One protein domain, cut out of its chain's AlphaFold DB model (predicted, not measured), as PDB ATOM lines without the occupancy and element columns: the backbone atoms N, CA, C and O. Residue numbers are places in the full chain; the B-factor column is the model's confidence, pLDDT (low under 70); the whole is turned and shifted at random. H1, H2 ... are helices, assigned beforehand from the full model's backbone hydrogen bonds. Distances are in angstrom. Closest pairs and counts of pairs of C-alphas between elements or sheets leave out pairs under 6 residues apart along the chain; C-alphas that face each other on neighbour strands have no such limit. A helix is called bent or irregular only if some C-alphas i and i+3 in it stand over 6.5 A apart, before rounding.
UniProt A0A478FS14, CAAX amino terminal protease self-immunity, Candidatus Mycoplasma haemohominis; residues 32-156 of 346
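Overview. This is residues 32 to 156 of the 346 residues of the protein "CAAX amino terminal protease self-immunity" of Candidatus Mycoplasma haemohominis (UniProt A0A478FS14). The longest helix, H6, lies at one side of a row of three long helices, H6, H5 and H4, each running against its neighbour. The end of shorter H1 packs on H4 and H5, while H2 meets H4 with its first residues and leads to loops that hold the tiny H3. The printed part has 125 residues with six named helices, H1 to H6 in chain order, and no named strand; its class is all helix. It is loose, with a radius of gyration of the C-alphas of 17.1 A and spans of 51 by 39 by 23 A.

Along the chain. H6, residues 132 to 156, is 35.9 A long and ends at C-alpha 156 (-3.227, -33.718, -5.068); it is irregular, with C-alphas 133 and 136 7.8 A apart. H5, residues 108 to 130, measures 31.9 A, and H4, residues 79 to 101, 32.5 A. H1, residues 34 to 44, begins at C-alpha 34 (18.997, -27.984, -1.055). H2 is residues 46 to 57 and H3 residues 66 to 69.

Arrangement. H5 and H4, the hubs, form a helical hairpin at 18 degrees; their closest C-alphas, of Val 119 and Gly 91, are 6.3 A apart. H5 and H6 form another at 11 degrees, closest at Val 128 and Met 135, 5.5 A between C-alphas. H4 and H6 are apart. H1, H4 and H5 make an up and down bundle, each running against the one before; H1 and H5 only just touch, with 3 pairs of C-alphas within 8 A. H1 touches residues 87 to 94 of H4, with C-alphas of Cys 44 and Gly 91 closest at 5.6 A. H2 touches H4 with residues 46 to 47 alone, closest at the C-alphas of Lys 47 and Lys 87, 6.0 A. H3 is close to H2 but not clearly touching, the C-alphas of Leu 66 and Val 54 being 6.1 A apart. Every O i to N i+4 pair is within hydrogen-bond range in H1 and H4, against 7 of 8 in H2, 17 of 19 in H5 and 19 of 21 in H6; H3 is too short for such a pair.

Size, cuts and confidence. The two farthest C-alphas, of Gln 61 and Gly 104, are 53.0 A apart. The printed part has no cut, and no link is long. Mean pLDDT of the printed part is 76.1; it is under 70 at residues 54 to 81, 130 to 132 and 156.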
ATOM      1  N   PHE A  32      12.202 -29.671   1.978       81.62
ATOM      2  CA  PHE A  32      13.505 -30.175   1.533       81.62
ATOM      3  C   PHE A  32      14.640 -29.154   1.684       81.62
ATOM      4  O   PHE A  32      14.547 -27.971   1.303       81.62
ATOM      5  N   LYS A  33      15.781 -29.643   2.174       88.38
ATOM      6  CA  LYS A  33      17.060 -28.934   2.115       88.38
ATOM      7  C   LYS A  33      17.634 -29.029   0.702       88.38
ATOM      8  O   LYS A  33      17.417 -29.990  -0.029       88.38
ATOM      9  N   THR A  34      18.415 -28.024   0.300       87.38
ATOM     10  CA  THR A  34      18.997 -27.984  -1.055       87.38
ATOM     11  C   THR A  34      19.945 -29.157  -1.333       87.38
ATOM     12  O   THR A  34      19.936 -29.670  -2.444       87.38
ATOM     13  N   TRP A  35      20.713 -29.632  -0.348       87.81
ATOM     14  CA  TRP A  35      21.579 -30.801  -0.544       87.81
ATOM     15  C   TRP A  35      20.780 -32.105  -0.705       87.81
ATOM     16  O   TRP A  35      21.165 -32.945  -1.509       87.81
ATOM     17  N   GLU A  36      19.644 -32.253  -0.016       90.88
ATOM     18  CA  GLU A  36      18.765 -33.425  -0.156       90.88
ATOM     19  C   GLU A  36      18.169 -33.476  -1.563       90.88
ATOM     20  O   GLU A  36      18.169 -34.531  -2.188       90.88
ATOM     21  N   PHE A  37      17.753 -32.326  -2.104       89.25
ATOM     22  CA  PHE A  37      17.361 -32.220  -3.511       89.25
ATOM     23  C   PHE A  37      18.476 -32.720  -4.444       89.25
ATOM     24  O   PHE A  37      18.207 -33.506  -5.348       89.25
ATOM     25  N   LEU A  38      19.722 -32.277  -4.237       90.06
ATOM     26  CA  LEU A  38      20.834 -32.649  -5.117       90.06
ATOM     27  C   LEU A  38      21.129 -34.149  -5.043       90.06
ATOM     28  O   LEU A  38      21.312 -34.775  -6.081       90.06
ATOM     29  N   ILE A  39      21.107 -34.730  -3.841       91.44
ATOM     30  CA  ILE A  39      21.269 -36.174  -3.641       91.44
ATOM     31  C   ILE A  39      20.135 -36.951  -4.308       91.44
ATOM     32  O   ILE A  39      20.393 -37.954  -4.971       91.44
ATOM     33  N   PHE A  40      18.893 -36.481  -4.170       90.12
ATOM     34  CA  PHE A  40      17.735 -37.111  -4.794       90.12
ATOM     35  C   PHE A  40      17.873 -37.159  -6.316       90.12
ATOM     36  O   PHE A  40      17.788 -38.228  -6.917       90.12
ATOM     37  N   ILE A  41      18.154 -36.007  -6.928       90.50
ATOM     38  CA  ILE A  41      18.384 -35.902  -8.367       90.50
ATOM     39  C   ILE A  41      19.549 -36.794  -8.799       90.50
ATOM     40  O   ILE A  41      19.402 -37.579  -9.733       90.50
ATOM     41  N   PHE A  42      20.688 -36.705  -8.113       89.94
ATOM     42  CA  PHE A  42      21.876 -37.473  -8.464       89.94
ATOM     43  C   PHE A  42      21.612 -38.978  -8.420       89.94
ATOM     44  O   PHE A  42      21.946 -39.681  -9.368       89.94
ATOM     45  N   GLY A  43      20.960 -39.480  -7.370       87.56
ATOM     46  CA  GLY A  43      20.672 -40.908  -7.278       87.56
ATOM     47  C   GLY A  43      19.589 -41.382  -8.248       87.56
ATOM     48  O   GLY A  43      19.701 -42.490  -8.766       87.56
ATOM     49  N   CYS A  44      18.590 -40.554  -8.575       87.06
ATOM     50  CA  CYS A  44      17.597 -40.894  -9.603       87.06
ATOM     51  C   CYS A  44      18.193 -40.987 -11.017       87.06
ATOM     52  O   CYS A  44      17.683 -41.770 -11.819       87.06
ATOM     53  N   TYR A  45      19.260 -40.236 -11.311       87.94
ATOM     54  CA  TYR A  45      19.911 -40.199 -12.631       87.94
ATOM     55  C   TYR A  45      21.339 -40.731 -12.640       87.94
ATOM     56  O   TYR A  45      22.092 -40.449 -13.568       87.94
ATOM     57  N   ILE A  46      21.735 -41.500 -11.625       86.50
ATOM     58  CA  ILE A  46      23.112 -41.986 -11.507       86.50
ATOM     59  C   ILE A  46      23.555 -42.738 -12.766       86.50
ATOM     60  O   ILE A  46      24.658 -42.525 -13.252       86.50
ATOM     61  N   LYS A  47      22.662 -43.545 -13.350       83.56
ATOM     62  CA  LYS A  47      22.919 -44.261 -14.600       83.56
ATOM     63  C   LYS A  47      23.132 -43.297 -15.765       83.56
ATOM     64  O   LYS A  47      24.139 -43.402 -16.444       83.56
ATOM     65  N   GLU A  48      22.209 -42.364 -15.996       85.06
ATOM     66  CA  GLU A  48      22.287 -41.406 -17.105       85.06
ATOM     67  C   GLU A  48      23.526 -40.505 -16.999       85.06
ATOM     68  O   GLU A  48      24.145 -40.176 -18.008       85.06
ATOM     69  N   ILE A  49      23.911 -40.129 -15.777       84.31
ATOM     70  CA  ILE A  49      25.135 -39.368 -15.507       84.31
ATOM     71  C   ILE A  49      26.366 -40.208 -15.856       84.31
ATOM     72  O   ILE A  49      27.253 -39.716 -16.551       84.31
ATOM     73  N   LEU A  50      26.417 -41.470 -15.416       80.00
ATOM     74  CA  LEU A  50      27.511 -42.380 -15.757       80.00
ATOM     75  C   LEU A  50      27.594 -42.603 -17.272       80.00
ATOM     76  O   LEU A  50      28.675 -42.467 -17.839       80.00
ATOM     77  N   ASP A  51      26.464 -42.842 -17.940       74.44
ATOM     78  CA  ASP A  51      26.395 -42.997 -19.396       74.44
ATOM     79  C   ASP A  51      26.917 -41.737 -20.115       74.44
ATOM     80  O   ASP A  51      27.682 -41.844 -21.074       74.44
ATOM     81  N   ALA A  52      26.572 -40.538 -19.629       75.81
ATOM     82  CA  ALA A  52      27.060 -39.269 -20.177       75.81
ATOM     83  C   ALA A  52      28.570 -39.081 -19.980       75.81
ATOM     84  O   ALA A  52      29.273 -38.661 -20.906       75.81
ATOM     85  N   CYS A  53      29.083 -39.407 -18.790       76.75
ATOM     86  CA  CYS A  53      30.514 -39.375 -18.508       76.75
ATOM     87  C   CYS A  53      31.264 -40.297 -19.468       76.75
ATOM     88  O   CYS A  53      32.226 -39.869 -20.098       76.75
ATOM     89  N   VAL A  54      30.780 -41.524 -19.649       68.69
ATOM     90  CA  VAL A  54      31.396 -42.502 -20.549       68.69
ATOM     91  C   VAL A  54      31.345 -42.022 -21.992       68.69
ATOM     92  O   VAL A  54      32.378 -41.999 -22.649       68.69
ATOM     93  N   ALA A  55      30.193 -41.540 -22.464       66.38
ATOM     94  CA  ALA A  55      30.032 -41.011 -23.819       66.38
ATOM     95  C   ALA A  55      30.973 -39.831 -24.142       66.38
ATOM     96  O   ALA A  55      31.229 -39.542 -25.312       66.38
ATOM     97  N   THR A  56      31.502 -39.143 -23.124       66.56
ATOM     98  CA  THR A  56      32.472 -38.052 -23.298       66.56
ATOM     99  C   THR A  56      33.860 -38.575 -23.690       66.56
ATOM    100  O   THR A  56      34.564 -37.925 -24.460       66.56
ATOM    101  N   PHE A  57      34.245 -39.768 -23.227       63.25
ATOM    102  CA  PHE A  57      35.576 -40.344 -23.461       63.25
ATOM    103  C   PHE A  57      35.678 -41.192 -24.737       63.25
ATOM    104  O   PHE A  57      36.763 -41.633 -25.103       63.25
ATOM    105  N   THR A  58      34.573 -41.414 -25.447       55.94
ATOM    106  CA  THR A  58      34.476 -42.453 -26.490       55.94
ATOM    107  C   THR A  58      34.592 -41.898 -27.910       55.94
ATOM    108  O   THR A  58      34.238 -42.546 -28.895       55.94
ATOM    109  N   THR A  59      35.144 -40.693 -28.055       47.72
ATOM    110  CA  THR A  59      35.306 -40.022 -29.347       47.72
ATOM    111  C   THR A  59      36.744 -40.142 -29.854       47.72
ATOM    112  O   THR A  59      37.557 -39.273 -29.571       47.72
ATOM    113  N   ASN A  60      37.061 -41.236 -30.580       41.69
ATOM    114  CA  ASN A  60      37.940 -41.221 -31.778       41.69
ATOM    115  C   ASN A  60      38.241 -42.583 -32.463       41.69
ATOM    116  O   ASN A  60      38.842 -42.555 -33.534       41.69
ATOM    117  N   GLN A  61      37.826 -43.760 -31.963       39.62
ATOM    118  CA  GLN A  61      38.152 -45.055 -32.624       39.62
ATOM    119  C   GLN A  61      37.014 -46.093 -32.685       39.62
ATOM    120  O   GLN A  61      37.242 -47.298 -32.679       39.62
ATOM    121  N   GLY A  62      35.772 -45.639 -32.831       45.38
ATOM    122  CA  GLY A  62      34.605 -46.518 -32.756       45.38
ATOM    123  C   GLY A  62      33.989 -46.462 -31.367       45.38
ATOM    124  O   GLY A  62      34.604 -45.976 -30.420       45.38
ATOM    125  N   ILE A  63      32.720 -46.851 -31.294       43.94
ATOM    126  CA  ILE A  63      31.899 -46.758 -30.091       43.94
ATOM    127  C   ILE A  63      32.539 -47.650 -29.029       43.94
ATOM    128  O   ILE A  63      32.233 -48.831 -28.994       43.94
ATOM    129  N   VAL A  64      33.405 -47.097 -28.181       46.06
ATOM    130  CA  VAL A  64      33.750 -47.729 -26.912       46.06
ATOM    131  C   VAL A  64      32.493 -47.558 -26.070       46.06
ATOM    132  O   VAL A  64      32.235 -46.504 -25.502       46.06
ATOM    133  N   LYS A  65      31.593 -48.532 -26.084       51.16
ATOM    134  CA  LYS A  65      30.499 -48.553 -25.108       51.16
ATOM    135  C   LYS A  65      31.145 -48.631 -23.715       51.16
ATOM    136  O   LYS A  65      32.288 -49.059 -23.596       51.16
ATOM    137  N   LEU A  66      30.441 -48.280 -22.634       45.88
ATOM    138  CA  LEU A  66      30.938 -48.578 -21.270       45.88
ATOM    139  C   LEU A  66      31.402 -50.042 -21.148       45.88
ATOM    140  O   LEU A  66      32.419 -50.349 -20.538       45.88
ATOM    141  N   SER A  67      30.674 -50.877 -21.883       42.91
ATOM    142  CA  SER A  67      30.891 -52.278 -22.203       42.91
ATOM    143  C   SER A  67      32.314 -52.633 -22.677       42.91
ATOM    144  O   SER A  67      32.804 -53.725 -22.420       42.91
ATOM    145  N   ASP A  68      33.006 -51.719 -23.351       49.00
ATOM    146  CA  ASP A  68      34.327 -51.961 -23.933       49.00
ATOM    147  C   ASP A  68      35.462 -51.592 -22.970       49.00
ATOM    148  O   ASP A  68      36.508 -52.239 -22.987       49.00
ATOM    149  N   LEU A  69      35.233 -50.637 -22.059       50.69
ATOM    150  CA  LEU A  69      36.183 -50.255 -21.003       50.69
ATOM    151  C   LEU A  69      36.360 -51.365 -19.948       50.69
ATOM    152  O   LEU A  69      37.397 -51.447 -19.294       50.69
ATOM    153  N   PHE A  70      35.353 -52.232 -19.817       48.12
ATOM    154  CA  PHE A  70      35.315 -53.361 -18.886       48.12
ATOM    155  C   PHE A  70      35.306 -54.735 -19.583       48.12
ATOM    156  O   PHE A  70      35.319 -55.770 -18.914       48.12
ATOM    157  N   SER A  71      35.405 -54.759 -20.920       47.59
ATOM    158  CA  SER A  71      35.397 -55.978 -21.748       47.59
ATOM    159  C   SER A  71      36.484 -57.001 -21.396       47.59
ATOM    160  O   SER A  71      36.318 -58.194 -21.649       47.59
ATOM    161  N   HIS A  72      37.584 -56.562 -20.777       51.34
ATOM    162  CA  HIS A  72      38.656 -57.442 -20.311       51.34
ATOM    163  C   HIS A  72      38.405 -58.082 -18.942       51.34
ATOM    164  O   HIS A  72      39.191 -58.935 -18.534       51.34
ATOM    165  N   ILE A  73      37.340 -57.697 -18.231       51.31
ATOM    166  CA  ILE A  73      37.127 -58.111 -16.841       51.31
ATOM    167  C   ILE A  73      35.920 -59.060 -16.705       51.31
ATOM    168  O   ILE A  73      36.037 -60.014 -15.944       51.31
ATOM    169  N   TYR A  74      34.821 -58.923 -17.471       43.66
ATOM    170  CA  TYR A  74      33.690 -59.879 -17.428       43.66
ATOM    171  C   TYR A  74      32.837 -59.917 -18.723       43.66
ATOM    172  O   TYR A  74      32.777 -58.935 -19.460       43.66
ATOM    173  N   PRO A  75      32.116 -61.023 -19.019       43.34
ATOM    174  CA  PRO A  75      31.239 -61.129 -20.191       43.34
ATOM    175  C   PRO A  75      29.965 -60.260 -20.068       43.34
ATOM    176  O   PRO A  75      28.924 -60.699 -19.584       43.34
ATOM    177  N   LEU A  76      30.078 -59.009 -20.515       42.44
ATOM    178  CA  LEU A  76      29.168 -58.093 -21.238       42.44
ATOM    179  C   LEU A  76      27.619 -58.163 -21.172       42.44
ATOM    180  O   LEU A  76      26.985 -57.127 -21.365       42.44
ATOM    181  N   ASN A  77      26.962 -59.280 -20.849       51.75
ATOM    182  CA  ASN A  77      25.517 -59.286 -20.540       51.75
ATOM    183  C   ASN A  77      25.223 -58.928 -19.063       51.75
ATOM    184  O   ASN A  77      24.073 -58.668 -18.702       51.75
ATOM    185  N   LEU A  78      26.249 -58.863 -18.201       54.16
ATOM    186  CA  LEU A  78      26.102 -58.495 -16.784       54.16
ATOM    187  C   LEU A  78      26.199 -56.982 -16.496       54.16
ATOM    188  O   LEU A  78      25.669 -56.537 -15.486       54.16
ATOM    189  N   GLU A  79      26.829 -56.157 -17.333       54.00
ATOM    190  CA  GLU A  79      27.148 -54.758 -16.962       54.00
ATOM    191  C   GLU A  79      25.974 -53.782 -17.074       54.00
ATOM    192  O   GLU A  79      25.742 -52.957 -16.184       54.00
ATOM    193  N   ILE A  80      25.176 -53.914 -18.136       61.12
ATOM    194  CA  ILE A  80      23.885 -53.222 -18.239       61.12
ATOM    195  C   ILE A  80      23.025 -53.623 -17.034       61.12
ATOM    196  O   ILE A  80      22.408 -52.777 -16.393       61.12
ATOM    197  N   THR A  81      23.080 -54.899 -16.650       67.88
ATOM    198  CA  THR A  81      22.388 -55.426 -15.476       67.88
ATOM    199  C   THR A  81      22.890 -54.771 -14.183       67.88
ATOM    200  O   THR A  81      22.067 -54.328 -13.390       67.88
ATOM    201  N   TRP A  82      24.202 -54.597 -13.983       72.38
ATOM    202  CA  TRP A  82      24.752 -53.949 -12.785       72.38
ATOM    203  C   TRP A  82      24.444 -52.457 -12.687       72.38
ATOM    204  O   TRP A  82      24.103 -51.985 -11.606       72.38
ATOM    205  N   THR A  83      24.511 -51.706 -13.788       74.31
ATOM    206  CA  THR A  83      24.148 -50.274 -13.782       74.31
ATOM    207  C   THR A  83      22.653 -50.066 -13.528       74.31
ATOM    208  O   THR A  83      22.268 -49.142 -12.808       74.31
ATOM    209  N   ILE A  84      21.803 -50.962 -14.040       76.25
ATOM    210  CA  ILE A  84      20.372 -50.995 -13.715       76.25
ATOM    211  C   ILE A  84      20.158 -51.366 -12.246       76.25
ATOM    212  O   ILE A  84      19.422 -50.664 -11.558       76.25
ATOM    213  N   ILE A  85      20.808 -52.421 -11.745       81.94
ATOM    214  CA  ILE A  85      20.724 -52.833 -10.335       81.94
ATOM    215  C   ILE A  85      21.157 -51.683  -9.429       81.94
ATOM    216  O   ILE A  85      20.463 -51.389  -8.462       81.94
ATOM    217  N   LEU A  86      22.250 -50.994  -9.758       84.38
ATOM    218  CA  LEU A  86      22.737 -49.840  -9.011       84.38
ATOM    219  C   LEU A  86      21.704 -48.709  -8.998       84.38
ATOM    220  O   LEU A  86      21.397 -48.177  -7.933       84.38
ATOM    221  N   LYS A  87      21.125 -48.372 -10.159       86.00
ATOM    222  CA  LYS A  87      20.066 -47.358 -10.269       86.00
ATOM    223  C   LYS A  87      18.842 -47.722  -9.430       86.00
ATOM    224  O   LYS A  87      18.309 -46.872  -8.722       86.00
ATOM    225  N   ILE A  88      18.412 -48.982  -9.488       86.06
ATOM    226  CA  ILE A  88      17.295 -49.505  -8.698       86.06
ATOM    227  C   ILE A  88      17.636 -49.418  -7.207       86.06
ATOM    228  O   ILE A  88      16.877 -48.822  -6.450       86.06
ATOM    229  N   ALA A  89      18.785 -49.945  -6.785       89.19
ATOM    230  CA  ALA A  89      19.205 -49.988  -5.388       89.19
ATOM    231  C   ALA A  89      19.323 -48.582  -4.781       89.19
ATOM    232  O   ALA A  89      18.710 -48.309  -3.749       89.19
ATOM    233  N   ILE A  90      20.039 -47.670  -5.449       91.12
ATOM    234  CA  ILE A  90      20.172 -46.274  -5.013       91.12
ATOM    235  C   ILE A  90      18.810 -45.583  -5.026       91.12
ATOM    236  O   ILE A  90      18.450 -44.910  -4.061       91.12
ATOM    237  N   GLY A  91      18.024 -45.775  -6.087       89.62
ATOM    238  CA  GLY A  91      16.688 -45.209  -6.190       89.62
ATOM    239  C   GLY A  91      15.792 -45.630  -5.023       89.62
ATOM    240  O   GLY A  91      15.161 -44.775  -4.409       89.62
ATOM    241  N   TYR A  92      15.714 -46.925  -4.710       90.50
ATOM    242  CA  TYR A  92      14.905 -47.430  -3.594       90.50
ATOM    243  C   TYR A  92      15.441 -46.961  -2.238       90.50
ATOM    244  O   TYR A  92      14.648 -46.564  -1.387       90.50
ATOM    245  N   ALA A  93      16.763 -46.942  -2.042       92.69
ATOM    246  CA  ALA A  93      17.368 -46.424  -0.817       92.69
ATOM    247  C   ALA A  93      16.994 -44.950  -0.581       92.69
ATOM    248  O   ALA A  93      16.610 -44.579   0.530       92.69
ATOM    249  N   LEU A  94      17.024 -44.123  -1.633       91.94
ATOM    250  CA  LEU A  94      16.565 -42.736  -1.567       91.94
ATOM    251  C   LEU A  94      15.073 -42.643  -1.264       91.94
ATOM    252  O   LEU A  94      14.680 -41.864  -0.400       91.94
ATOM    253  N   LEU A  95      14.241 -43.440  -1.935       91.62
ATOM    254  CA  LEU A  95      12.802 -43.442  -1.689       91.62
ATOM    255  C   LEU A  95      12.483 -43.773  -0.224       91.62
ATOM    256  O   LEU A  95      11.685 -43.077   0.398       91.62
ATOM    257  N   ILE A  96      13.150 -44.782   0.342       92.88
ATOM    258  CA  ILE A  96      13.023 -45.165   1.753       92.88
ATOM    259  C   ILE A  96      13.470 -44.015   2.661       92.88
ATOM    260  O   ILE A  96      12.728 -43.626   3.564       92.88
ATOM    261  N   TYR A  97      14.645 -43.433   2.399       94.50
ATOM    262  CA  TYR A  97      15.166 -42.292   3.153       94.50
ATOM    263  C   TYR A  97      14.173 -41.122   3.188       94.50
ATOM    264  O   TYR A  97      13.835 -40.621   4.263       94.50
ATOM    265  N   PHE A  98      13.658 -40.712   2.025       92.00
ATOM    266  CA  PHE A  98      12.707 -39.607   1.929       92.00
ATOM    267  C   PHE A  98      11.351 -39.951   2.544       92.00
ATOM    268  O   PHE A  98      10.762 -39.089   3.191       92.00
ATOM    269  N   ASN A  99      10.884 -41.195   2.414       92.12
ATOM    270  CA  ASN A  99       9.649 -41.648   3.048       92.12
ATOM    271  C   ASN A  99       9.728 -41.556   4.576       92.12
ATOM    272  O   ASN A  99       8.808 -41.033   5.191       92.12
ATOM    273  N   PHE A 100      10.835 -41.985   5.191       93.44
ATOM    274  CA  PHE A 100      11.028 -41.837   6.638       93.44
ATOM    275  C   PHE A 100      11.169 -40.375   7.060       93.44
ATOM    276  O   PHE A 100      10.591 -39.953   8.059       93.44
ATOM    277  N   ARG A 101      11.943 -39.590   6.307       92.38
ATOM    278  CA  ARG A 101      12.261 -38.208   6.674       92.38
ATOM    279  C   ARG A 101      11.074 -37.255   6.523       92.38
ATOM    280  O   ARG A 101      10.962 -36.312   7.301       92.38
ATOM    281  N   TYR A 102      10.222 -37.497   5.531       89.19
ATOM    282  CA  TYR A 102       9.111 -36.626   5.136       89.19
ATOM    283  C   TYR A 102       7.757 -37.325   5.232       89.19
ATOM    284  O   TYR A 102       6.809 -36.950   4.536       89.19
ATOM    285  N   TYR A 103       7.663 -38.339   6.093       90.44
ATOM    286  CA  TYR A 103       6.423 -39.051   6.346       90.44
ATOM    287  C   TYR A 103       5.302 -38.068   6.720       90.44
ATOM    288  O   TYR A 103       5.482 -37.192   7.563       90.44
ATOM    289  N   GLY A 104       4.152 -38.186   6.054       83.88
ATOM    290  CA  GLY A 104       3.004 -37.293   6.246       83.88
ATOM    291  C   GLY A 104       3.088 -35.937   5.528       83.88
ATOM    292  O   GLY A 104       2.082 -35.232   5.463       83.88
ATOM    293  N   SER A 105       4.227 -35.567   4.929       85.50
ATOM    294  CA  SER A 105       4.325 -34.343   4.124       85.50
ATOM    295  C   SER A 105       3.709 -34.547   2.740       85.50
ATOM    296  O   SER A 105       4.061 -35.485   2.023       85.50
ATOM    297  N   LYS A 106       2.866 -33.606   2.288       79.62
ATOM    298  CA  LYS A 106       2.345 -33.588   0.903       79.62
ATOM    299  C   LYS A 106       3.466 -33.584  -0.144       79.62
ATOM    300  O   LYS A 106       3.282 -34.058  -1.262       79.62
ATOM    301  N   SER A 107       4.635 -33.068   0.224       81.75
ATOM    302  CA  SER A 107       5.797 -32.964  -0.655       81.75
ATOM    303  C   SER A 107       6.409 -34.313  -1.030       81.75
ATOM    304  O   SER A 107       7.030 -34.430  -2.088       81.75
ATOM    305  N   LEU A 108       6.201 -35.337  -0.197       86.00
ATOM    306  CA  LEU A 108       6.670 -36.697  -0.448       86.00
ATOM    307  C   LEU A 108       6.078 -37.275  -1.740       86.00
ATOM    308  O   LEU A 108       6.743 -38.026  -2.449       86.00
ATOM    309  N   TRP A 109       4.865 -36.867  -2.113       85.69
ATOM    310  CA  TRP A 109       4.233 -37.337  -3.341       85.69
ATOM    311  C   TRP A 109       4.978 -36.912  -4.601       85.69
ATOM    312  O   TRP A 109       5.116 -37.719  -5.516       85.69
ATOM    313  N   TYR A 110       5.541 -35.699  -4.634       85.06
ATOM    314  CA  TYR A 110       6.372 -35.265  -5.762       85.06
ATOM    315  C   TYR A 110       7.624 -36.131  -5.898       85.06
ATOM    316  O   TYR A 110       8.017 -36.444  -7.017       85.06
ATOM    317  N   ILE A 111       8.212 -36.565  -4.778       87.44
ATOM    318  CA  ILE A 111       9.342 -37.502  -4.765       87.44
ATOM    319  C   ILE A 111       8.923 -38.868  -5.296       87.44
ATOM    320  O   ILE A 111       9.608 -39.409  -6.158       87.44
ATOM    321  N   ILE A 112       7.797 -39.410  -4.827       88.19
ATOM    322  CA  ILE A 112       7.293 -40.718  -5.266       88.19
ATOM    323  C   ILE A 112       6.996 -40.697  -6.769       88.19
ATOM    324  O   ILE A 112       7.483 -41.556  -7.500       88.19
ATOM    325  N   ILE A 113       6.249 -39.696  -7.248       87.38
ATOM    326  CA  ILE A 113       5.916 -39.536  -8.671       87.38
ATOM    327  C   ILE A 113       7.201 -39.435  -9.498       87.38
ATOM    328  O   ILE A 113       7.362 -40.151 -10.487       87.38
ATOM    329  N   PHE A 114       8.135 -38.581  -9.076       87.44
ATOM    330  CA  PHE A 114       9.407 -38.409  -9.767       87.44
ATOM    331  C   PHE A 114      10.212 -39.710  -9.809       87.44
ATOM    332  O   PHE A 114      10.702 -40.101 -10.865       87.44
ATOM    333  N   TRP A 115      10.294 -40.424  -8.689       90.38
ATOM    334  CA  TRP A 115      10.984 -41.703  -8.593       90.38
ATOM    335  C   TRP A 115      10.364 -42.767  -9.509       90.38
ATOM    336  O   TRP A 115      11.098 -43.463 -10.212       90.38
ATOM    337  N   ILE A 116       9.031 -42.868  -9.569       87.94
ATOM    338  CA  ILE A 116       8.353 -43.831 -10.451       87.94
ATOM    339  C   ILE A 116       8.744 -43.572 -11.910       87.94
ATOM    340  O   ILE A 116       9.128 -44.500 -12.625       87.94
ATOM    341  N   PHE A 117       8.707 -42.312 -12.338       86.12
ATOM    342  CA  PHE A 117       9.044 -41.951 -13.711       86.12
ATOM    343  C   PHE A 117      10.532 -42.104 -14.035       86.12
ATOM    344  O   PHE A 117      10.869 -42.522 -15.138       86.12
ATOM    345  N   CYS A 118      11.424 -41.791 -13.097       85.56
ATOM    346  CA  CYS A 118      12.860 -41.717 -13.383       85.56
ATOM    347  C   CYS A 118      13.601 -43.024 -13.095       85.56
ATOM    348  O   CYS A 118      14.631 -43.296 -13.709       85.56
ATOM    349  N   VAL A 119      13.086 -43.841 -12.176       86.12
ATOM    350  CA  VAL A 119      13.707 -45.098 -11.747       86.12
ATOM    351  C   VAL A 119      12.860 -46.287 -12.179       86.12
ATOM    352  O   VAL A 119      13.351 -47.125 -12.936       86.12
ATOM    353  N   ALA A 120      11.592 -46.369 -11.763       85.50
ATOM    354  CA  ALA A 120      10.783 -47.567 -12.002       85.50
ATOM    355  C   ALA A 120      10.497 -47.796 -13.496       85.50
ATOM    356  O   ALA A 120      10.726 -48.891 -14.010       85.50
ATOM    357  N   PHE A 121      10.060 -46.765 -14.224       86.00
ATOM    358  CA  PHE A 121       9.724 -46.883 -15.647       86.00
ATOM    359  C   PHE A 121      10.914 -47.296 -16.532       86.00
ATOM    360  O   PHE A 121      10.764 -48.282 -17.265       86.00
ATOM    361  N   PRO A 122      12.092 -46.647 -16.455       82.12
ATOM    362  CA  PRO A 122      13.267 -47.081 -17.213       82.12
ATOM    363  C   PRO A 122      13.758 -48.479 -16.818       82.12
ATOM    364  O   PRO A 122      14.255 -49.233 -17.660       82.12
ATOM    365  N   SER A 123      13.592 -48.858 -15.547       80.00
ATOM    366  CA  SER A 123      13.922 -50.210 -15.078       80.00
ATOM    367  C   SER A 123      13.020 -51.255 -15.736       80.00
ATOM    368  O   SER A 123      13.513 -52.265 -16.234       80.00
ATOM    369  N   PHE A 124      11.717 -50.978 -15.841       80.81
ATOM    370  CA  PHE A 124      10.786 -51.835 -16.574       80.81
ATOM    371  C   PHE A 124      11.134 -51.955 -18.065       80.81
ATOM    372  O   PHE A 124      11.078 -53.061 -18.594       80.81
ATOM    373  N   ASP A 125      11.535 -50.867 -18.740       77.69
ATOM    374  CA  ASP A 125      11.974 -50.947 -20.150       77.69
ATOM    375  C   ASP A 125      13.175 -51.866 -20.318       77.69
ATOM    376  O   ASP A 125      13.262 -52.641 -21.270       77.69
ATOM    377  N   SER A 126      14.106 -51.783 -19.374       75.56
ATOM    378  CA  SER A 126      15.316 -52.588 -19.417       75.56
ATOM    379  C   SER A 126      15.019 -54.073 -19.186       75.56
ATOM    380  O   SER A 126      15.575 -54.922 -19.880       75.56
ATOM    381  N   LEU A 127      14.078 -54.395 -18.289       71.00
ATOM    382  CA  LEU A 127      13.606 -55.766 -18.066       71.00
ATOM    383  C   LEU A 127      12.868 -56.339 -19.285       71.00
ATOM    384  O   LEU A 127      13.073 -57.499 -19.638       71.00
ATOM    385  N   VAL A 128      12.047 -55.533 -19.968       73.62
ATOM    386  CA  VAL A 128      11.363 -55.948 -21.208       73.62
ATOM    387  C   VAL A 128      12.361 -56.259 -22.314       73.62
ATOM    388  O   VAL A 128      12.219 -57.273 -22.993       73.62
ATOM    389  N   LYS A 129      13.393 -55.423 -22.477       70.56
ATOM    390  CA  LYS A 129      14.465 -55.672 -23.453       70.56
ATOM    391  C   LYS A 129      15.193 -56.993 -23.190       70.56
ATOM    392  O   LYS A 129      15.615 -57.637 -24.143       70.56
ATOM    393  N   ALA A 130      15.296 -57.416 -21.928       69.56
ATOM    394  CA  ALA A 130      15.883 -58.701 -21.558       69.56
ATOM    395  C   ALA A 130      14.952 -59.905 -21.819       69.56
ATOM    396  O   ALA A 130      15.437 -61.029 -21.941       69.56
ATOM    397  N   ASN A 131      13.628 -59.708 -21.914       67.06
ATOM    398  CA  ASN A 131      12.668 -60.791 -22.149       67.06
ATOM    399  C   ASN A 131      11.421 -60.324 -22.930       67.06
ATOM    400  O   ASN A 131      10.431 -59.862 -22.355       67.06
ATOM    401  N   LEU A 132      11.448 -60.525 -24.254       62.78
ATOM    402  CA  LEU A 132      10.419 -60.093 -25.218       62.78
ATOM    403  C   LEU A 132       8.988 -60.556 -24.883       62.78
ATOM    404  O   LEU A 132       8.029 -59.885 -25.266       62.78
ATOM    405  N   LYS A 133       8.815 -61.665 -24.145       75.62
ATOM    406  CA  LYS A 133       7.487 -62.237 -23.838       75.62
ATOM    407  C   LYS A 133       6.593 -61.313 -23.003       75.62
ATOM    408  O   LYS A 133       5.375 -61.430 -23.072       75.62
ATOM    409  N   TRP A 134       7.173 -60.383 -22.244       76.94
ATOM    410  CA  TRP A 134       6.428 -59.538 -21.303       76.94
ATOM    411  C   TRP A 134       6.152 -58.118 -21.809       76.94
ATOM    412  O   TRP A 134       5.563 -57.317 -21.083       76.94
ATOM    413  N   MET A 135       6.528 -57.795 -23.052       76.00
ATOM    414  CA  MET A 135       6.440 -56.429 -23.587       76.00
ATOM    415  C   MET A 135       5.020 -55.847 -23.532       76.00
ATOM    416  O   MET A 135       4.844 -54.697 -23.125       76.00
ATOM    417  N   GLY A 136       4.005 -56.646 -23.883       77.31
ATOM    418  CA  GLY A 136       2.601 -56.221 -23.844       77.31
ATOM    419  C   GLY A 136       2.114 -55.932 -22.423       77.31
ATOM    420  O   GLY A 136       1.551 -54.869 -22.163       77.31
ATOM    421  N   MET A 137       2.402 -56.836 -21.481       80.88
ATOM    422  CA  MET A 137       2.000 -56.687 -20.079       80.88
ATOM    423  C   MET A 137       2.685 -55.489 -19.415       80.88
ATOM    424  O   MET A 137       2.025 -54.696 -18.748       80.88
ATOM    425  N   VAL A 138       3.992 -55.311 -19.624       80.50
ATOM    426  CA  VAL A 138       4.729 -54.178 -19.047       80.50
ATOM    427  C   VAL A 138       4.247 -52.851 -19.627       80.50
ATOM    428  O   VAL A 138       4.063 -51.895 -18.875       80.50
ATOM    429  N   SER A 139       3.974 -52.790 -20.932       78.81
ATOM    430  CA  SER A 139       3.386 -51.598 -21.556       78.81
ATOM    431  C   SER A 139       2.016 -51.259 -20.956       78.81
ATOM    432  O   SER A 139       1.755 -50.098 -20.645       78.81
ATOM    433  N   ALA A 140       1.166 -52.264 -20.714       78.88
ATOM    434  CA  ALA A 140      -0.132 -52.071 -20.067       78.88
ATOM    435  C   ALA A 140       0.011 -51.568 -18.621       78.88
ATOM    436  O   ALA A 140      -0.650 -50.605 -18.237       78.88
ATOM    437  N   ILE A 141       0.922 -52.154 -17.836       82.75
ATOM    438  CA  ILE A 141       1.220 -51.707 -16.467       82.75
ATOM    439  C   ILE A 141       1.694 -50.251 -16.468       82.75
ATOM    440  O   ILE A 141       1.205 -49.443 -15.682       82.75
ATOM    441  N   LYS A 142       2.599 -49.879 -17.378       81.81
ATOM    442  CA  LYS A 142       3.070 -48.495 -17.516       81.81
ATOM    443  C   LYS A 142       1.956 -47.530 -17.863       81.81
ATOM    444  O   LYS A 142       1.929 -46.434 -17.310       81.81
ATOM    445  N   LEU A 143       1.048 -47.923 -18.751       82.50
ATOM    446  CA  LEU A 143      -0.102 -47.104 -19.107       82.50
ATOM    447  C   LEU A 143      -1.016 -46.890 -17.895       82.50
ATOM    448  O   LEU A 143      -1.372 -45.751 -17.604       82.50
ATOM    449  N   ILE A 144      -1.325 -47.957 -17.151       83.25
ATOM    450  CA  ILE A 144      -2.141 -47.893 -15.930       83.25
ATOM    451  C   ILE A 144      -1.476 -46.994 -14.887       83.25
ATOM    452  O   ILE A 144      -2.130 -46.110 -14.340       83.25
ATOM    453  N   ILE A 145      -0.174 -47.170 -14.640       84.44
ATOM    454  CA  ILE A 145       0.565 -46.338 -13.688       84.44
ATOM    455  C   ILE A 145       0.607 -44.886 -14.171       84.44
ATOM    456  O   ILE A 145       0.341 -43.992 -13.383       84.44
ATOM    457  N   SER A 146       0.881 -44.628 -15.451       81.38
ATOM    458  CA  SER A 146       0.920 -43.264 -16.000       81.38
ATOM    459  C   SER A 146      -0.433 -42.572 -15.878       81.38
ATOM    460  O   SER A 146      -0.493 -41.409 -15.488       81.38
ATOM    461  N   PHE A 147      -1.522 -43.287 -16.163       82.12
ATOM    462  CA  PHE A 147      -2.882 -42.774 -16.029       82.12
ATOM    463  C   PHE A 147      -3.258 -42.535 -14.563       82.12
ATOM    464  O   PHE A 147      -3.803 -41.485 -14.225       82.12
ATOM    465  N   GLY A 148      -2.899 -43.465 -13.674       82.38
ATOM    466  CA  GLY A 148      -3.067 -43.311 -12.233       82.38
ATOM    467  C   GLY A 148      -2.296 -42.108 -11.699       82.38
ATOM    468  O   GLY A 148      -2.873 -41.282 -11.002       82.38
ATOM    469  N   LEU A 149      -1.028 -41.949 -12.090       82.44
ATOM    470  CA  LEU A 149      -0.204 -40.795 -11.731       82.44
ATOM    471  C   LEU A 149      -0.773 -39.504 -12.301       82.44
ATOM    472  O   LEU A 149      -0.774 -38.511 -11.591       82.44
ATOM    473  N   PHE A 150      -1.291 -39.511 -13.528       80.75
ATOM    474  CA  PHE A 150      -1.952 -38.352 -14.122       80.75
ATOM    475  C   PHE A 150      -3.160 -37.920 -13.286       80.75
ATOM    476  O   PHE A 150      -3.200 -36.784 -12.818       80.75
ATOM    477  N   ILE A 151      -4.107 -38.830 -13.023       80.56
ATOM    478  CA  ILE A 151      -5.277 -38.547 -12.175       80.56
ATOM    479  C   ILE A 151      -4.825 -38.046 -10.806       80.56
ATOM    480  O   ILE A 151      -5.321 -37.038 -10.306       80.56
ATOM    481  N   TYR A 152      -3.858 -38.738 -10.217       77.44
ATOM    482  CA  TYR A 152      -3.358 -38.448  -8.889       77.44
ATOM    483  C   TYR A 152      -2.674 -37.079  -8.809       77.44
ATOM    484  O   TYR A 152      -2.912 -36.326  -7.868       77.44
ATOM    485  N   PHE A 153      -1.903 -36.700  -9.828       73.75
ATOM    486  CA  PHE A 153      -1.243 -35.399  -9.915       73.75
ATOM    487  C   PHE A 153      -2.256 -34.251  -9.884       73.75
ATOM    488  O   PHE A 153      -2.091 -33.287  -9.138       73.75
ATOM    489  N   PHE A 154      -3.344 -34.386 -10.647       72.25
ATOM    490  CA  PHE A 154      -4.429 -33.405 -10.662       72.25
ATOM    491  C   PHE A 154      -5.332 -33.475  -9.421       72.25
ATOM    492  O   PHE A 154      -5.975 -32.482  -9.089       72.25
ATOM    493  N   ALA A 155      -5.365 -34.610  -8.718       73.00
ATOM    494  CA  ALA A 155      -6.093 -34.758  -7.462       73.00
ATOM    495  C   ALA A 155      -5.357 -34.125  -6.267       73.00
ATOM    496  O   ALA A 155      -6.000 -33.489  -5.433       73.00
ATOM    497  N   ILE A 156      -4.027 -34.274  -6.176       65.25
ATOM    498  CA  ILE A 156      -3.227 -33.718  -5.068       65.25
ATOM    499  C   ILE A 156      -3.101 -32.199  -5.166       65.25
ATOM    500  O   ILE A 156      -3.155 -31.515  -4.145       65.25
TER     501      ILE A 156